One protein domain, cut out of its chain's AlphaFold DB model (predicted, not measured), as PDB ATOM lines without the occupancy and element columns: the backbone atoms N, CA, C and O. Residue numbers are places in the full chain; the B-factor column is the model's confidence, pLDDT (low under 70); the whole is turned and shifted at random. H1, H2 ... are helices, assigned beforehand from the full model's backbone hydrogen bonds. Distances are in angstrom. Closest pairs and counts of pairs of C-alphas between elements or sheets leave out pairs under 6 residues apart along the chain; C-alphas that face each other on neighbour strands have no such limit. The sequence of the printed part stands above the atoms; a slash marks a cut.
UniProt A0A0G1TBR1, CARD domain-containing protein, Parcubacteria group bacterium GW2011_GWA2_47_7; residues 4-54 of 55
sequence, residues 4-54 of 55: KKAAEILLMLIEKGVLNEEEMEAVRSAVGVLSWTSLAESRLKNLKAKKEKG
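AT A GLANCE: This is residues 4 to 54 of the 55 residues of the protein "CARD domain-containing protein" of Parcubacteria group bacterium GW2011_GWA2_47_7 (UniProt A0A0G1TBR1). This is a helical hairpin with arms of very unequal length: the short helix H1 runs one way, a tight turn of chain follows, and the long helix H2 folds back beside it and runs on well past it. The far part of H2, from residue 40, sticks out with the last two residues as a bare arm, which makes much of the length. The printed part has 51 residues with two named helices, H1 then H2, and no named strand; the class is all helix. The whole is extended, with a radius of gyration of the C-alphas of 15.3 A, and its C-alphas span 51 by 15 by 9 A, a rod.

IN THESE COORDINATES: Find C-alpha 4 at (-47.919, -52.710, -15.717); from there H1, residues 4 to 15, runs 16.7 A from first to last C-alpha, with z falling to C-alpha 15 at (-40.417, -55.126, -30.449). Go on to C-alpha 21 at (-48.089, -47.842, -38.419), where H2, residues 21 to 52, begins; it runs 47.1 A to C-alpha 52 at (-48.707, -46.679, 8.687).

HOW THE PARTS SIT: Look at Ala 7 and Val 31: their C-alphas, the closest of H1 and H2, are 5.1 A apart. The two helices touch, with 15 pairs of C-alphas within 8 A, and H2 does so with residues 24 to 38 alone. Their lines stand at a shallow tilt of 28 degrees, and they run opposite ways as a helical hairpin. In the backbones of H1 and H2, every O i to N i+4 pair is within hydrogen-bond range.

THE WHOLE: Measure from Asn 20 to Gly 54 and you have the two C-alphas farthest apart, 51.3 A. Residues 40 to 54, of which 40 to 52 belong to H2, stand free; the body without them spans 28 by 15 by 9 A. The link from H1 to H2, five residues, is tight, and the printed part has no cut. In the B-factor column the mean pLDDT of the printed part is 87.5, and residues 52 to 54 are under 70.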
ATOM      1  N   LYS A   4     -49.338 -52.460 -15.454       87.75
ATOM      2  CA  LYS A   4     -47.919 -52.710 -15.717       87.75
ATOM      3  C   LYS A   4     -47.743 -53.916 -16.639       87.75
ATOM      4  O   LYS A   4     -47.030 -53.823 -17.636       87.75
ATOM      5  N   LYS A   5     -48.427 -55.026 -16.359       91.50
ATOM      6  CA  LYS A   5     -48.378 -56.223 -17.207       91.50
ATOM      7  C   LYS A   5     -48.987 -55.988 -18.592       91.50
ATOM      8  O   LYS A   5     -48.531 -56.582 -19.568       91.50
ATOM      9  N   ALA A   6     -49.980 -55.102 -18.697       94.12
ATOM     10  CA  ALA A   6     -50.492 -54.638 -19.983       94.12
ATOM     11  C   ALA A   6     -49.452 -53.844 -20.774       94.12
ATOM     12  O   ALA A   6     -49.196 -54.182 -21.928       94.12
ATOM     13  N   ALA A   7     -48.790 -52.872 -20.147       94.00
ATOM     14  CA  ALA A   7     -47.728 -52.110 -20.793       94.00
ATOM     15  C   ALA A   7     -46.566 -53.008 -21.266       94.00
ATOM     16  O   ALA A   7     -46.093 -52.844 -22.385       94.00
ATOM     17  N   GLU A   8     -46.152 -54.001 -20.468       93.62
ATOM     18  CA  GLU A   8     -45.102 -54.959 -20.851       93.62
ATOM     19  C   GLU A   8     -45.478 -55.774 -22.099       93.62
ATOM     20  O   GLU A   8     -44.662 -55.935 -23.007       93.62
ATOM     21  N   ILE A   9     -46.722 -56.259 -22.192       96.12
ATOM     22  CA  ILE A   9     -47.184 -57.002 -23.374       96.12
ATOM     23  C   ILE A   9     -47.228 -56.112 -24.616       96.12
ATOM     24  O   ILE A   9     -46.794 -56.532 -25.688       96.12
ATOM     25  N   LEU A  10     -47.708 -54.881 -24.469       96.06
ATOM     26  CA  LEU A  10     -47.765 -53.905 -25.552       96.06
ATOM     27  C   LEU A  10     -46.366 -53.534 -26.071       96.06
ATOM     28  O   LEU A  10     -46.158 -53.480 -27.283       96.06
ATOM     29  N   LEU A  11     -45.384 -53.371 -25.180       95.44
ATOM     30  CA  LEU A  11     -43.984 -53.154 -25.560       95.44
ATOM     31  C   LEU A  11     -43.413 -54.345 -26.344       95.44
ATOM     32  O   LEU A  11     -42.784 -54.141 -27.380       95.44
ATOM     33  N   MET A  12     -43.709 -55.581 -25.928       96.88
ATOM     34  CA  MET A  12     -43.292 -56.773 -26.678       96.88
ATOM     35  C   MET A  12     -43.903 -56.832 -28.086       96.88
ATOM     36  O   MET A  12     -43.272 -57.351 -29.004       96.88
ATOM     37  N   LEU A  13     -45.130 -56.334 -28.288       96.50
ATOM     38  CA  LEU A  13     -45.737 -56.271 -29.626       96.50
ATOM     39  C   LEU A  13     -45.021 -55.261 -30.530       96.50
ATOM     40  O   LEU A  13     -44.833 -55.546 -31.713       96.50
ATOM     41  N   ILE A  14     -44.570 -54.134 -29.969       95.44
ATOM     42  CA  ILE A  14     -43.736 -53.162 -30.688       95.44
ATOM     43  C   ILE A  14     -42.406 -53.808 -31.095       95.44
ATOM     44  O   ILE A  14     -42.030 -53.728 -32.261       95.44
ATOM     45  N   GLU A  15     -41.714 -54.482 -30.170       95.38
ATOM     46  CA  GLU A  15     -40.417 -55.126 -30.449       95.38
ATOM     47  C   GLU A  15     -40.514 -56.233 -31.503       95.38
ATOM     48  O   GLU A  15     -39.603 -56.409 -32.310       95.38
ATOM     49  N   LYS A  16     -41.631 -56.965 -31.525       97.06
ATOM     50  CA  LYS A  16     -41.882 -58.006 -32.528       97.06
ATOM     51  C   LYS A  16     -42.130 -57.449 -33.932       97.06
ATOM     52  O   LYS A  16     -42.104 -58.231 -34.877       97.06
ATOM     53  N   GLY A  17     -42.408 -56.150 -34.077       94.88
ATOM     54  CA  GLY A  17     -42.665 -55.521 -35.376       94.88
ATOM     55  C   GLY A  17     -43.904 -56.067 -36.096       94.88
ATOM     56  O   GLY A  17     -43.974 -56.010 -37.317       94.88
ATOM     57  N   VAL A  18     -44.862 -56.633 -35.352       95.94
ATOM     58  CA  VAL A  18     -46.090 -57.236 -35.913       95.94
ATOM     59  C   VAL A  18     -47.190 -56.215 -36.189       95.94
ATOM     60  O   VAL A  18     -48.210 -56.568 -36.768       95.94
ATOM     61  N   LEU A  19     -46.994 -54.979 -35.731       97.50
ATOM     62  CA  LEU A  19     -47.962 -53.896 -35.820       97.50
ATOM     63  C   LEU A  19     -47.704 -53.073 -37.078       97.50
ATOM     64  O   LEU A  19     -46.553 -52.753 -37.389       97.50
ATOM     65  N   ASN A  20     -48.777 -52.685 -37.758       97.94
ATOM     66  CA  ASN A  20     -48.708 -51.635 -38.767       97.94
ATOM     67  C   ASN A  20     -48.509 -50.247 -38.116       97.94
ATOM     68  O   ASN A  20     -48.444 -50.122 -36.892       97.94
ATOM     69  N   GLU A  21     -48.372 -49.194 -38.925       97.38
ATOM     70  CA  GLU A  21     -48.089 -47.842 -38.419       97.38
ATOM     71  C   GLU A  21     -49.183 -47.310 -37.478       97.38
ATOM     72  O   GLU A  21     -48.870 -46.822 -36.390       97.38
ATOM     73  N   GLU A  22     -50.454 -47.464 -37.854       97.94
ATOM     74  CA  GLU A  22     -51.605 -47.002 -37.067       97.94
ATOM     75  C   GLU A  22     -51.734 -47.785 -35.751       97.94
ATOM     76  O   GLU A  22     -51.902 -47.213 -34.670       97.94
ATOM     77  N   GLU A  23     -51.564 -49.104 -35.815       98.06
ATOM     78  CA  GLU A  23     -51.532 -49.976 -34.643       98.06
ATOM     79  C   GLU A  23     -50.365 -49.619 -33.712       98.06
ATOM     80  O   GLU A  23     -50.529 -49.589 -32.491       98.06
ATOM     81  N   MET A  24     -49.187 -49.310 -34.263       97.81
ATOM     82  CA  MET A  24     -48.021 -48.917 -33.474       97.81
ATOM     83  C   MET A  24     -48.267 -47.602 -32.729       97.81
ATOM     84  O   MET A  24     -47.891 -47.482 -31.559       97.81
ATOM     85  N   GLU A  25     -48.907 -46.624 -33.368       97.56
ATOM     86  CA  GLU A  25     -49.258 -45.349 -32.739       97.56
ATOM     87  C   GLU A  25     -50.292 -45.523 -31.615       97.56
ATOM     88  O   GLU A  25     -50.111 -45.000 -30.505       97.56
ATOM     89  N   ALA A  26     -51.328 -46.333 -31.854       97.94
ATOM     90  CA  ALA A  26     -52.331 -46.666 -30.847       97.94
ATOM     91  C   ALA A  26     -51.701 -47.366 -29.629       97.94
ATOM     92  O   ALA A  26     -51.958 -46.994 -28.479       97.94
ATOM     93  N   VAL A  27     -50.813 -48.335 -29.869       97.44
ATOM     94  CA  VAL A  27     -50.118 -49.083 -28.814       97.44
ATOM     95  C   VAL A  27     -49.183 -48.180 -28.005       97.44
ATOM     96  O   VAL A  27     -49.192 -48.245 -26.775       97.44
ATOM     97  N   ARG A  28     -48.424 -47.282 -28.650       95.75
ATOM     98  CA  ARG A  28     -47.577 -46.295 -27.949       95.75
ATOM     99  C   ARG A  28     -48.398 -45.372 -27.050       95.75
ATOM    100  O   ARG A  28     -48.007 -45.126 -25.907       95.75
ATOM    101  N   SER A  29     -49.546 -44.907 -27.539       96.94
ATOM    102  CA  SER A  29     -50.461 -44.064 -26.765       96.94
ATOM    103  C   SER A  29     -50.996 -44.805 -25.536       96.94
ATOM    104  O   SER A  29     -50.949 -44.276 -24.423       96.94
ATOM    105  N   ALA A  30     -51.413 -46.065 -25.704       96.00
ATOM    106  CA  ALA A  30     -51.874 -46.908 -24.604       96.00
ATOM    107  C   ALA A  30     -50.782 -47.146 -23.547       96.00
ATOM    108  O   ALA A  30     -51.045 -46.997 -22.354       96.00
ATOM    109  N   VAL A  31     -49.541 -47.442 -23.957       94.56
ATOM    110  CA  VAL A  31     -48.400 -47.590 -23.032       94.56
ATOM    111  C   VAL A  31     -48.179 -46.315 -22.213       94.56
ATOM    112  O   VAL A  31     -47.941 -46.397 -21.006       94.56
ATOM    113  N   GLY A  32     -48.299 -45.137 -22.834       91.94
ATOM    114  CA  GLY A  32     -48.203 -43.849 -22.140       91.94
ATOM    115  C   GLY A  32     -49.255 -43.689 -21.039       91.94
ATOM    116  O   GLY A  32     -48.910 -43.376 -19.898       91.94
ATOM    117  N   VAL A  33     -50.521 -43.981 -21.353       92.94
ATOM    118  CA  VAL A  33     -51.639 -43.911 -20.394       92.94
ATOM    119  C   VAL A  33     -51.449 -44.900 -19.237       92.94
ATOM    120  O   VAL A  33     -51.553 -44.508 -18.073       92.94
ATOM    121  N   LEU A  34     -51.095 -46.155 -19.535       90.81
ATOM    122  CA  LEU A  34     -50.878 -47.209 -18.529       90.81
ATOM    123  C   LEU A  34     -49.668 -46.931 -17.618       90.81
ATOM    124  O   LEU A  34     -49.614 -47.343 -16.454       90.81
ATOM    125  N   SER A  35     -48.677 -46.203 -18.132       83.44
ATOM    126  CA  SER A  35     -47.521 -45.771 -17.343       83.44
ATOM    127  C   SER A  35     -47.900 -44.685 -16.331       83.44
ATOM    128  O   SER A  35     -47.349 -44.643 -15.228       83.44
ATOM    129  N   TRP A  36     -48.862 -43.818 -16.666       86.12
ATOM    130  CA  TRP A  36     -49.344 -42.769 -15.765       86.12
ATOM    131  C   TRP A  36     -50.192 -43.334 -14.626       86.12
ATOM    132  O   TRP A  36     -50.019 -42.908 -13.480       86.12
ATOM    133  N   THR A  37     -51.051 -44.320 -14.902       78.81
ATOM    134  CA  THR A  37     -51.813 -45.018 -13.855       78.81
ATOM    135  C   THR A  37     -50.885 -45.772 -12.910       78.81
ATOM    136  O   THR A  37     -50.973 -45.587 -11.695       78.81
ATOM    137  N   SER A  38     -49.898 -46.498 -13.442       75.56
ATOM    138  CA  SER A  38     -48.886 -47.195 -12.632       75.56
ATOM    139  C   SER A  38     -48.082 -46.238 -11.732       75.56
ATOM    140  O   SER A  38     -47.810 -46.534 -10.563       75.56
ATOM    141  N   LEU A  39     -47.720 -45.054 -12.242       75.94
ATOM    142  CA  LEU A  39     -47.034 -44.021 -11.460       75.94
ATOM    143  C   LEU A  39     -47.932 -43.455 -10.348       75.94
ATOM    144  O   LEU A  39     -47.467 -43.255  -9.221       75.94
ATOM    145  N   ALA A  40     -49.210 -43.211 -10.644       75.62
ATOM    146  CA  ALA A  40     -50.188 -42.733  -9.672       75.62
ATOM    147  C   ALA A  40     -50.440 -43.764  -8.558       75.62
ATOM    148  O   ALA A  40     -50.416 -43.408  -7.377       75.62
ATOM    149  N   GLU A  41     -50.586 -45.046  -8.904       77.94
ATOM    150  CA  GLU A  41     -50.715 -46.135  -7.930       77.94
ATOM    151  C   GLU A  41     -49.492 -46.243  -7.018       77.94
ATOM    152  O   GLU A  41     -49.630 -46.383  -5.799       77.94
ATOM    153  N   SER A  42     -48.286 -46.138  -7.584       77.69
ATOM    154  CA  SER A  42     -47.038 -46.179  -6.816       77.69
ATOM    155  C   SER A  42     -46.942 -45.007  -5.830       77.69
ATOM    156  O   SER A  42     -46.608 -45.192  -4.656       77.69
ATOM    157  N   ARG A  43     -47.332 -43.794  -6.254       76.38
ATOM    158  CA  ARG A  43     -47.417 -42.621  -5.365       76.38
ATOM    159  C   ARG A  43     -48.434 -42.822  -4.240       76.38
ATOM    160  O   ARG A  43     -48.112 -42.542  -3.087       76.38
ATOM    161  N   LEU A  44     -49.622 -43.345  -4.546       78.88
ATOM    162  CA  LEU A  44     -50.656 -43.633  -3.546       78.88
ATOM    163  C   LEU A  44     -50.207 -44.699  -2.536       78.88
ATOM    164  O   LEU A  44     -50.421 -44.524  -1.335       78.88
ATOM    165  N   LYS A  45     -49.545 -45.771  -2.989       78.38
ATOM    166  CA  LYS A  45     -48.972 -46.799  -2.103       78.38
ATOM    167  C   LYS A  45     -47.908 -46.221  -1.173       78.38
ATOM    168  O   LYS A  45     -47.958 -46.477   0.026       78.38
ATOM    169  N   ASN A  46     -47.000 -45.394  -1.690       78.12
ATOM    170  CA  ASN A  46     -45.954 -44.763  -0.879       78.12
ATOM    171  C   ASN A  46     -46.521 -43.794   0.170       78.12
ATOM    172  O   ASN A  46     -46.000 -43.717   1.282       78.12
ATOM    173  N   LEU A  47     -47.597 -43.073  -0.159       77.31
ATOM    174  CA  LEU A  47     -48.293 -42.203   0.795       77.31
ATOM    175  C   LEU A  47     -48.984 -43.003   1.908       77.31
ATOM    176  O   LEU A  47     -48.873 -42.630   3.073       77.31
ATOM    177  N   LYS A  48     -49.641 -44.122   1.575       73.44
ATOM    178  CA  LYS A  48     -50.249 -45.018   2.574       73.44
ATOM    179  C   LYS A  48     -49.198 -45.659   3.484       73.44
ATOM    180  O   LYS A  48     -49.323 -45.562   4.698       73.44
ATOM    181  N   ALA A  49     -48.113 -46.183   2.914       75.56
ATOM    182  CA  ALA A  49     -47.033 -46.810   3.676       75.56
ATOM    183  C   ALA A  49     -46.315 -45.835   4.631       75.56
ATOM    184  O   ALA A  49     -45.862 -46.234   5.703       75.56
ATOM    185  N   LYS A  50     -46.213 -44.543   4.272       72.50
ATOM    186  CA  LYS A  50     -45.703 -43.505   5.184       72.50
ATOM    187  C   LYS A  50     -46.645 -43.222   6.353       72.50
ATOM    188  O   LYS A  50     -46.160 -42.891   7.426       72.50
ATOM    189  N   LYS A  51     -47.959 -43.338   6.147       72.69
ATOM    190  CA  LYS A  51     -48.961 -43.123   7.196       72.69
ATOM    191  C   LYS A  51     -48.949 -44.253   8.233       72.69
ATOM    192  O   LYS A  51     -49.078 -43.970   9.410       72.69
ATOM    193  N   GLU A  52     -48.724 -45.495   7.806       67.62
ATOM    194  CA  GLU A  52     -48.707 -46.679   8.687       67.62
ATOM    195  C   GLU A  52     -47.411 -46.840   9.504       67.62
ATOM    196  O   GLU A  52     -47.416 -47.498  10.534       67.62
ATOM    197  N   LYS A  53     -46.288 -46.252   9.069       62.84
ATOM    198  CA  LYS A  53     -45.015 -46.264   9.824       62.84
ATOM    199  C   LYS A  53     -44.863 -45.098  10.813       62.84
ATOM    200  O   LYS A  53     -43.796 -44.949  11.400       62.84
ATOM    201  N   GLY A  54     -45.878 -44.242  10.918       60.34
ATOM    202  CA  GLY A  54     -45.866 -43.021  11.724       60.34
ATOM    203  C   GLY A  54     -46.648 -43.096  13.038       60.34
ATOM    204  O   GLY A  54     -46.903 -42.035  13.601       60.34
TER     205      GLY A  54